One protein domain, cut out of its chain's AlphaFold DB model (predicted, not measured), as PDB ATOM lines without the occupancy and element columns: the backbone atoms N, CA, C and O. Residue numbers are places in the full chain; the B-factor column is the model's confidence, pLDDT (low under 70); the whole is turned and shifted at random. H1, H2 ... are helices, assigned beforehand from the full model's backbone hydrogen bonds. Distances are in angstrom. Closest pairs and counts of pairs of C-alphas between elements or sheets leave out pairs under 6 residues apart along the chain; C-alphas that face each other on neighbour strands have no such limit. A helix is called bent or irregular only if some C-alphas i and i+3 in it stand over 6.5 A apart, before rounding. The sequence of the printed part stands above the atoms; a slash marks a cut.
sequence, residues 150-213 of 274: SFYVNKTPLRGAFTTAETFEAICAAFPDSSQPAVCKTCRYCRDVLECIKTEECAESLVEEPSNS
ATOM      1  N   SER A 150     -30.397  18.415   0.234       90.25
ATOM      2  CA  SER A 150     -30.919  18.802   1.550       90.25
ATOM      3  C   SER A 150     -32.431  18.957   1.458       90.25
ATOM      4  O   SER A 150     -32.926  19.607   0.540       90.25
ATOM      5  N   PHE A 151     -33.158  18.390   2.419       91.69
ATOM      6  CA  PHE A 151     -34.612  18.492   2.506       91.69
ATOM      7  C   PHE A 151     -35.009  19.194   3.806       91.69
ATOM      8  O   PHE A 151     -34.434  18.922   4.861       91.69
ATOM      9  N   TYR A 152     -35.988  20.096   3.740       91.75
ATOM     10  CA  TYR A 152     -36.444  20.888   4.881       91.75
ATOM     11  C   TYR A 152     -37.956  20.769   5.036       91.75
ATOM     12  O   TYR A 152     -38.701  20.998   4.088       91.75
ATOM     13  N   VAL A 153     -38.415  20.510   6.260       93.19
ATOM     14  CA  VAL A 153     -39.835  20.575   6.623       93.19
ATOM     15  C   VAL A 153     -40.015  21.737   7.591       93.19
ATOM     16  O   VAL A 153     -39.382  21.777   8.645       93.19
ATOM     17  N   ASN A 154     -40.828  22.732   7.220       91.12
ATOM     18  CA  ASN A 154     -41.052  23.956   8.003       91.12
ATOM     19  C   ASN A 154     -39.742  24.600   8.516       91.12
ATOM     20  O   ASN A 154     -39.604  24.906   9.701       91.12
ATOM     21  N   LYS A 155     -38.766  24.789   7.613       88.81
ATOM     22  CA  LYS A 155     -37.412  25.330   7.882       88.81
ATOM     23  C   LYS A 155     -36.515  24.466   8.784       88.81
ATOM     24  O   LYS A 155     -35.396  24.871   9.085       88.81
ATOM     25  N   THR A 156     -36.950  23.268   9.174       89.75
ATOM     26  CA  THR A 156     -36.123  22.302   9.912       89.75
ATOM     27  C   THR A 156     -35.499  21.309   8.927       89.75
ATOM     28  O   THR A 156     -36.251  20.660   8.201       89.75
ATOM     29  N   PRO A 157     -34.160  21.168   8.867       89.94
ATOM     30  CA  PRO A 157     -33.521  20.203   7.977       89.94
ATOM     31  C   PRO A 157     -33.806  18.772   8.436       89.94
ATOM     32  O   PRO A 157     -33.554  18.422   9.595       89.94
ATOM     33  N   LEU A 158     -34.280  17.933   7.516       90.62
ATOM     34  CA  LEU A 158     -34.352  16.490   7.709       90.62
ATOM     35  C   LEU A 158     -32.923  15.925   7.731       90.62
ATOM     36  O   LEU A 158     -32.071  16.320   6.935       90.62
ATOM     37  N   ARG A 159     -32.638  15.024   8.675       86.19
ATOM     38  CA  ARG A 159     -31.309  14.422   8.865       86.19
ATOM     39  C   ARG A 159     -31.385  12.915   8.674       86.19
ATOM     40  O   ARG A 159     -32.251  12.281   9.265       86.19
ATOM     41  N   GLY A 160     -30.418  12.353   7.954       81.75
ATOM     42  CA  GLY A 160     -30.334  10.918   7.685       81.75
ATOM     43  C   GLY A 160     -30.563  10.611   6.209       81.75
ATOM     44  O   GLY A 160     -30.213  11.421   5.352       81.75
ATOM     45  N   ALA A 161     -31.115   9.435   5.926       82.69
ATOM     46  CA  ALA A 161     -31.549   9.075   4.583       82.69
ATOM     47  C   ALA A 161     -32.851   9.807   4.215       82.69
ATOM     48  O   ALA A 161     -33.660  10.134   5.082       82.69
ATOM     49  N   PHE A 162     -33.048  10.039   2.918       88.19
ATOM     50  CA  PHE A 162     -34.296  10.559   2.358       88.19
ATOM     51  C   PHE A 162     -35.050   9.431   1.643       88.19
ATOM     52  O   PHE A 162     -35.299   9.514   0.442       88.19
ATOM     53  N   THR A 163     -35.371   8.333   2.341       90.81
ATOM     54  CA  THR A 163     -36.299   7.352   1.758       90.81
ATOM     55  C   THR A 163     -37.726   7.896   1.830       90.81
ATOM     56  O   THR A 163     -38.024   8.853   2.556       90.81
ATOM     57  N   THR A 164     -38.638   7.267   1.089       90.69
ATOM     58  CA  THR A 164     -40.062   7.618   1.116       90.69
ATOM     59  C   THR A 164     -40.637   7.563   2.533       90.69
ATOM     60  O   THR A 164     -41.462   8.405   2.875       90.69
ATOM     61  N   ALA A 165     -40.178   6.630   3.376       89.50
ATOM     62  CA  ALA A 165     -40.694   6.453   4.730       89.50
ATOM     63  C   ALA A 165     -40.300   7.607   5.672       89.50
ATOM     64  O   ALA A 165     -41.189   8.198   6.287       89.50
ATOM     65  N   GLU A 166     -39.014   7.988   5.753       91.12
ATOM     66  CA  GLU A 166     -38.613   9.109   6.624       91.12
ATOM     67  C   GLU A 166     -39.170  10.446   6.118       91.12
ATOM     68  O   GLU A 166     -39.586  11.287   6.914       91.12
ATOM     69  N   THR A 167     -39.222  10.633   4.796       92.00
ATOM     70  CA  THR A 167     -39.770  11.850   4.175       92.00
ATOM     71  C   THR A 167     -41.265  11.990   4.475       92.00
ATOM     72  O   THR A 167     -41.718  13.054   4.903       92.00
ATOM     73  N   PHE A 168     -42.028  10.903   4.320       92.56
ATOM     74  CA  PHE A 168     -43.449  10.854   4.657       92.56
ATOM     75  C   PHE A 168     -43.696  11.101   6.148       92.56
ATOM     76  O   PHE A 168     -44.526  11.942   6.495       92.56
ATOM     77  N   GLU A 169     -42.954  10.432   7.039       91.88
ATOM     78  CA  GLU A 169     -43.098  10.650   8.480       91.88
ATOM     79  C   GLU A 169     -42.788  12.103   8.867       91.88
ATOM     80  O   GLU A 169     -43.564  12.706   9.612       91.88
ATOM     81  N   ALA A 170     -41.716  12.693   8.331       92.88
ATOM     82  CA  ALA A 170     -41.337  14.074   8.616       92.88
ATOM     83  C   ALA A 170     -42.414  15.084   8.181       92.88
ATOM     84  O   ALA A 170     -42.743  15.997   8.941       92.88
ATOM     85  N   ILE A 171     -43.005  14.903   6.994       93.38
ATOM     86  CA  ILE A 171     -44.118  15.733   6.506       93.38
ATOM     87  C   ILE A 171     -45.356  15.542   7.393       93.38
ATOM     88  O   ILE A 171     -45.958  16.516   7.845       93.38
ATOM     89  N   CYS A 172     -45.727  14.297   7.693       93.31
ATOM     90  CA  CYS A 172     -46.911  13.985   8.489       93.31
ATOM     91  C   CYS A 172     -46.814  14.463   9.947       93.31
ATOM     92  O   CYS A 172     -47.826  14.890  10.508       93.31
ATOM     93  N   ALA A 173     -45.619  14.437  10.545       92.50
ATOM     94  CA  ALA A 173     -45.350  14.948  11.891       92.50
ATOM     95  C   ALA A 173     -45.345  16.486  11.976       92.50
ATOM     96  O   ALA A 173     -45.466  17.040  13.068       92.50
ATOM     97  N   ALA A 174     -45.227  17.187  10.844       93.44
ATOM     98  CA  ALA A 174     -45.259  18.647  10.793       93.44
ATOM     99  C   ALA A 174     -46.682  19.240  10.763       93.44
ATOM    100  O   ALA A 174     -46.844  20.450  10.938       93.44
ATOM    101  N   PHE A 175     -47.716  18.412  10.570       93.31
ATOM    102  CA  PHE A 175     -49.109  18.826  10.733       93.31
ATOM    103  C   PHE A 175     -49.544  18.752  12.204       93.31
ATOM    104  O   PHE A 175     -49.305  17.734  12.850       93.31
ATOM    105  N   PRO A 176     -50.282  19.749  12.731       91.00
ATOM    106  CA  PRO A 176     -50.982  19.583  13.999       91.00
ATOM    107  C   PRO A 176     -52.125  18.565  13.852       91.00
ATOM    108  O   PRO A 176     -52.799  18.535  12.815       91.00
ATOM    109  N   ASP A 177     -52.382  17.791  14.913       86.06
ATOM    110  CA  ASP A 177     -53.317  16.647  14.955       86.06
ATOM    111  C   ASP A 177     -54.715  16.930  14.381       86.06
ATOM    112  O   ASP A 177     -55.347  16.050  13.790       86.06
ATOM    113  N   SER A 178     -55.196  18.166  14.546       87.81
ATOM    114  CA  SER A 178     -56.502  18.647  14.073       87.81
ATOM    115  C   SER A 178     -56.587  18.854  12.557       87.81
ATOM    116  O   SER A 178     -57.683  19.017  12.025       87.81
ATOM    117  N   SER A 179     -55.450  18.879  11.859       90.69
ATOM    118  CA  SER A 179     -55.360  19.184  10.427       90.69
ATOM    119  C   SER A 179     -54.589  18.140   9.614       90.69
ATOM    120  O   SER A 179     -54.495  18.281   8.391       90.69
ATOM    121  N   GLN A 180     -54.042  17.116  10.267       91.38
ATOM    122  CA  GLN A 180     -53.259  16.064   9.633       91.38
ATOM    123  C   GLN A 180     -54.105  15.279   8.601       91.38
ATOM    124  O   GLN A 180     -55.218  14.860   8.935       91.38
ATOM    125  N   PRO A 181     -53.616  15.076   7.359       91.69
ATOM    126  CA  PRO A 181     -54.291  14.264   6.342       91.69
ATOM    127  C   PRO A 181     -54.573  12.820   6.793       91.69
ATOM    128  O   PRO A 181     -53.818  12.257   7.582       91.69
ATOM    129  N   ALA A 182     -55.623  12.189   6.254       90.12
ATOM    130  CA  ALA A 182     -55.993  10.813   6.611       90.12
ATOM    131  C   ALA A 182     -54.878   9.797   6.292       90.12
ATOM    132  O   ALA A 182     -54.545   8.971   7.141       90.12
ATOM    133  N   VAL A 183     -54.233   9.938   5.125       90.69
ATOM    134  CA  VAL A 183     -53.107   9.096   4.678       90.69
ATOM    135  C   VAL A 183     -51.980   9.008   5.719       90.69
ATOM    136  O   VAL A 183     -51.443   7.929   5.946       90.69
ATOM    137  N   CYS A 184     -51.698  10.095   6.452       91.94
ATOM    138  CA  CYS A 184     -50.692  10.135   7.521       91.94
ATOM    139  C   CYS A 184     -50.995   9.225   8.718       91.94
ATOM    140  O   CYS A 184     -50.092   8.939   9.501       91.94
ATOM    141  N   LYS A 185     -52.250   8.797   8.886       89.06
ATOM    142  CA  LYS A 185     -52.667   7.840   9.919       89.06
ATOM    143  C   LYS A 185     -52.732   6.430   9.344       89.06
ATOM    144  O   LYS A 185     -52.220   5.514   9.978       89.06
ATOM    145  N   THR A 186     -53.280   6.276   8.135       88.94
ATOM    146  CA  THR A 186     -53.368   4.989   7.431       88.94
ATOM    147  C   THR A 186     -51.982   4.399   7.153       88.94
ATOM    148  O   THR A 186     -51.690   3.298   7.602       88.94
ATOM    149  N   CYS A 187     -51.096   5.142   6.482       91.06
ATOM    150  CA  CYS A 187     -49.835   4.604   5.959       91.06
ATOM    151  C   CYS A 187     -48.665   4.605   6.955       91.06
ATOM    152  O   CYS A 187     -47.589   4.109   6.630       91.06
ATOM    153  N   ARG A 188     -48.842   5.144   8.173       86.62
ATOM    154  CA  ARG A 188     -47.753   5.342   9.156       86.62
ATOM    155  C   ARG A 188     -47.021   4.055   9.551       86.62
ATOM    156  O   ARG A 188     -45.834   4.107   9.848       86.62
ATOM    157  N   TYR A 189     -47.729   2.928   9.577       83.88
ATOM    158  CA  TYR A 189     -47.222   1.635  10.056       83.88
ATOM    159  C   TYR A 189     -47.102   0.590   8.939       83.88
ATOM    160  O   TYR A 189     -47.037  -0.614   9.195       83.88
ATOM    161  N   CYS A 190     -47.119   1.037   7.684       87.00
ATOM    162  CA  CYS A 190     -47.221   0.155   6.532       87.00
ATOM    163  C   CYS A 190     -45.843  -0.068   5.911       87.00
ATOM    164  O   CYS A 190     -45.058   0.866   5.766       87.00
ATOM    165  N   ARG A 191     -45.528  -1.331   5.587       84.56
ATOM    166  CA  ARG A 191     -44.192  -1.726   5.109       84.56
ATOM    167  C   ARG A 191     -43.816  -0.999   3.820       84.56
ATOM    168  O   ARG A 191     -42.675  -0.570   3.684       84.56
ATOM    169  N   ASP A 192     -44.768  -0.883   2.900       89.75
ATOM    170  CA  ASP A 192     -44.633  -0.068   1.701       89.75
ATOM    171  C   ASP A 192     -45.492   1.193   1.842       89.75
ATOM    172  O   ASP A 192     -46.706   1.195   1.622       89.75
ATOM    173  N   VAL A 193     -44.838   2.271   2.273       91.31
ATOM    174  CA  VAL A 193     -45.457   3.594   2.408       91.31
ATOM    175  C   VAL A 193     -45.813   4.169   1.035       91.31
ATOM    176  O   VAL A 193     -46.830   4.847   0.915       91.31
ATOM    177  N   LEU A 194     -45.019   3.891  -0.008       90.81
ATOM    178  CA  LEU A 194     -45.255   4.431  -1.348       90.81
ATOM    179  C   LEU A 194     -46.501   3.810  -1.980       90.81
ATOM    180  O   LEU A 194     -47.309   4.531  -2.561       90.81
ATOM    181  N   GLU A 195     -46.663   2.495  -1.853       90.75
ATOM    182  CA  GLU A 195     -47.848   1.807  -2.360       90.75
ATOM    183  C   GLU A 195     -49.101   2.228  -1.584       90.75
ATOM    184  O   GLU A 195     -50.096   2.593  -2.204       90.75
ATOM    185  N   CYS A 196     -49.026   2.323  -0.251       91.81
ATOM    186  CA  CYS A 196     -50.149   2.810   0.556       91.81
ATOM    187  C   CYS A 196     -50.587   4.240   0.189       91.81
ATOM    188  O   CYS A 196     -51.779   4.532   0.188       91.81
ATOM    189  N   ILE A 197     -49.659   5.139  -0.163       90.75
ATOM    190  CA  ILE A 197     -50.014   6.494  -0.626       90.75
ATOM    191  C   ILE A 197     -50.794   6.454  -1.954       90.75
ATOM    192  O   ILE A 197     -51.628   7.325  -2.185       90.75
ATOM    193  N   LYS A 198     -50.546   5.463  -2.821       89.69
ATOM    194  CA  LYS A 198     -51.221   5.326  -4.125       89.69
ATOM    195  C   LYS A 198     -52.588   4.651  -4.033       89.69
ATOM    196  O   LYS A 198     -53.482   5.000  -4.797       89.69
ATOM    197  N   THR A 199     -52.725   3.655  -3.160       89.06
ATOM    198  CA  THR A 199     -53.942   2.834  -3.027       89.06
ATOM    199  C   THR A 199     -54.870   3.303  -1.909       89.06
ATOM    200  O   THR A 199     -56.025   2.894  -1.878       89.06
ATOM    201  N   GLU A 200     -54.364   4.121  -0.981       83.06
ATOM    202  CA  GLU A 200     -54.947   4.400   0.342       83.06
ATOM    203  C   GLU A 200     -55.144   3.140   1.222       83.06
ATOM    204  O   GLU A 200     -55.804   3.195   2.263       83.06
ATOM    205  N   GLU A 201     -54.517   2.012   0.861       83.25
ATOM    206  CA  GLU A 201     -54.655   0.708   1.519       83.25
ATOM    207  C   GLU A 201     -53.294   0.083   1.870       83.25
ATOM    208  O   GLU A 201     -52.353   0.077   1.075       83.25
ATOM    209  N   CYS A 202     -53.192  -0.529   3.054       79.81
ATOM    210  CA  CYS A 202     -51.979  -1.228   3.481       79.81
ATOM    211  C   CYS A 202     -52.071  -2.738   3.248       79.81
ATOM    212  O   CYS A 202     -52.723  -3.454   4.011       79.81
ATOM    213  N   ALA A 203     -51.339  -3.234   2.249       66.06
ATOM    214  CA  ALA A 203     -51.084  -4.661   2.087       66.06
ATOM    215  C   ALA A 203     -50.226  -5.180   3.262       66.06
ATOM    216  O   ALA A 203     -49.038  -4.879   3.349       66.06
ATOM    217  N   GLU A 204     -50.860  -5.928   4.169       57.25
ATOM    218  CA  GLU A 204     -50.285  -6.477   5.408       57.25
ATOM    219  C   GLU A 204     -49.525  -5.452   6.271       57.25
ATOM    220  O   GLU A 204     -48.294  -5.368   6.291       57.25
ATOM    221  N   SER A 205     -50.279  -4.716   7.091       50.47
ATOM    222  CA  SER A 205     -49.728  -4.044   8.269       50.47
ATOM    223  C   SER A 205     -48.941  -5.031   9.136       50.47
ATOM    224  O   SER A 205     -49.485  -6.063   9.545       50.47
ATOM    225  N   LEU A 206     -47.716  -4.669   9.526       51.06
ATOM    226  CA  LEU A 206     -47.119  -5.242  10.729       51.06
ATOM    227  C   LEU A 206     -47.956  -4.757  11.916       51.06
ATOM    228  O   LEU A 206     -47.732  -3.665  12.432       51.06
ATOM    229  N   VAL A 207     -48.923  -5.571  12.350       47.69
ATOM    230  CA  VAL A 207     -49.596  -5.394  13.644       47.69
ATOM    231  C   VAL A 207     -48.636  -5.838  14.749       47.69
ATOM    232  O   VAL A 207     -48.869  -6.807  15.466       47.69
ATOM    233  N   GLU A 208     -47.533  -5.110  14.876       45.38
ATOM    234  CA  GLU A 208     -46.877  -4.926  16.158       45.38
ATOM    235  C   GLU A 208     -47.318  -3.562  16.679       45.38
ATOM    236  O   GLU A 208     -46.714  -2.529  16.392       45.38
ATOM    237  N   GLU A 209     -48.403  -3.580  17.458       43.47
ATOM    238  CA  GLU A 209     -48.665  -2.556  18.469       43.47
ATOM    239  C   GLU A 209     -47.336  -2.237  19.173       43.47
ATOM    240  O   GLU A 209     -46.769  -3.135  19.816       43.47
ATOM    241  N   PRO A 210     -46.799  -1.004  19.077       42.31
ATOM    242  CA  PRO A 210     -45.563  -0.664  19.751       42.31
ATOM    243  C   PRO A 210     -45.846  -0.598  21.252       42.31
ATOM    244  O   PRO A 210     -46.118   0.460  21.820       42.31
ATOM    245  N   SER A 211     -45.707  -1.743  21.919       40.91
ATOM    246  CA  SER A 211     -45.778  -1.920  23.376       40.91
ATOM    247  C   SER A 211     -44.586  -1.278  24.115       40.91
ATOM    248  O   SER A 211     -44.196  -1.685  25.205       40.91
ATOM    249  N   ASN A 212     -44.060  -0.183  23.559       48.38
ATOM    250  CA  ASN A 212     -43.027   0.684  24.110       48.38
ATOM    251  C   ASN A 212     -43.592   1.739  25.080       48.38
ATOM    252  O   ASN A 212     -42.983   2.788  25.294       48.38
ATOM    253  N   SER A 213     -44.714   1.444  25.746       54.94
ATOM    254  CA  SER A 213     -44.971   2.049  27.053       54.94
ATOM    255  C   SER A 213     -44.184   1.260  28.100       54.94
ATOM    256  O   SER A 213     -44.665   0.291  28.686       54.94
TER     257      SER A 213
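What this domain is: This is residues 150 to 213 of the 274 residues of the protein "Hypothetical protein" of Craspedostauros australis (UniProt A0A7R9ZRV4). Little of this domain is regular structure: three short helices, H1, H2 and H3 in chain order, cross in a small cluster, with long unnamed stretches at both ends, residues 150 to 163 and 200 to 213. The printed part has 64 residues, 24 in these helices, and no named strand: all helix. It is only just compact, close to loose, with a radius of gyration of the C-alphas of 12.6 A and spans of 34 by 26 by 24 A.

How they stand to each other: H1, residues 164 to 173, touches H2, residues 183 to 189, at a steep tilt of 56 degrees, opposite ways; their closest C-alphas, of Cys 172 and Cys 184, are 5.5 A apart. H3, residues 193 to 199, touches H2 at 46 degrees, steep, opposite ways, and H1 about perpendicular, at 81 degrees; the closest C-alphas are Cys 187 and Cys 196, 5.7 A, and Ala 165 and Val 193, 6.0 A. Every O i to N i+4 pair is within hydrogen-bond range in H1 and H3, but 1 of 3 in H2, with 1 of 4 for i+3.

Where its parts are: H1 begins at C-alpha 164 (-40.062, 7.618, 1.116) and measures 14.1 A. H2, 10.9 A, is irregular: C-alphas 186 and 189 are 7.5 A apart. H3, 10.1 A, ends at C-alpha 199 (-53.942, 2.834, -3.027).

The domain as a whole: The printed part has no cut, and residues 203 to 213 are under pLDDT 70.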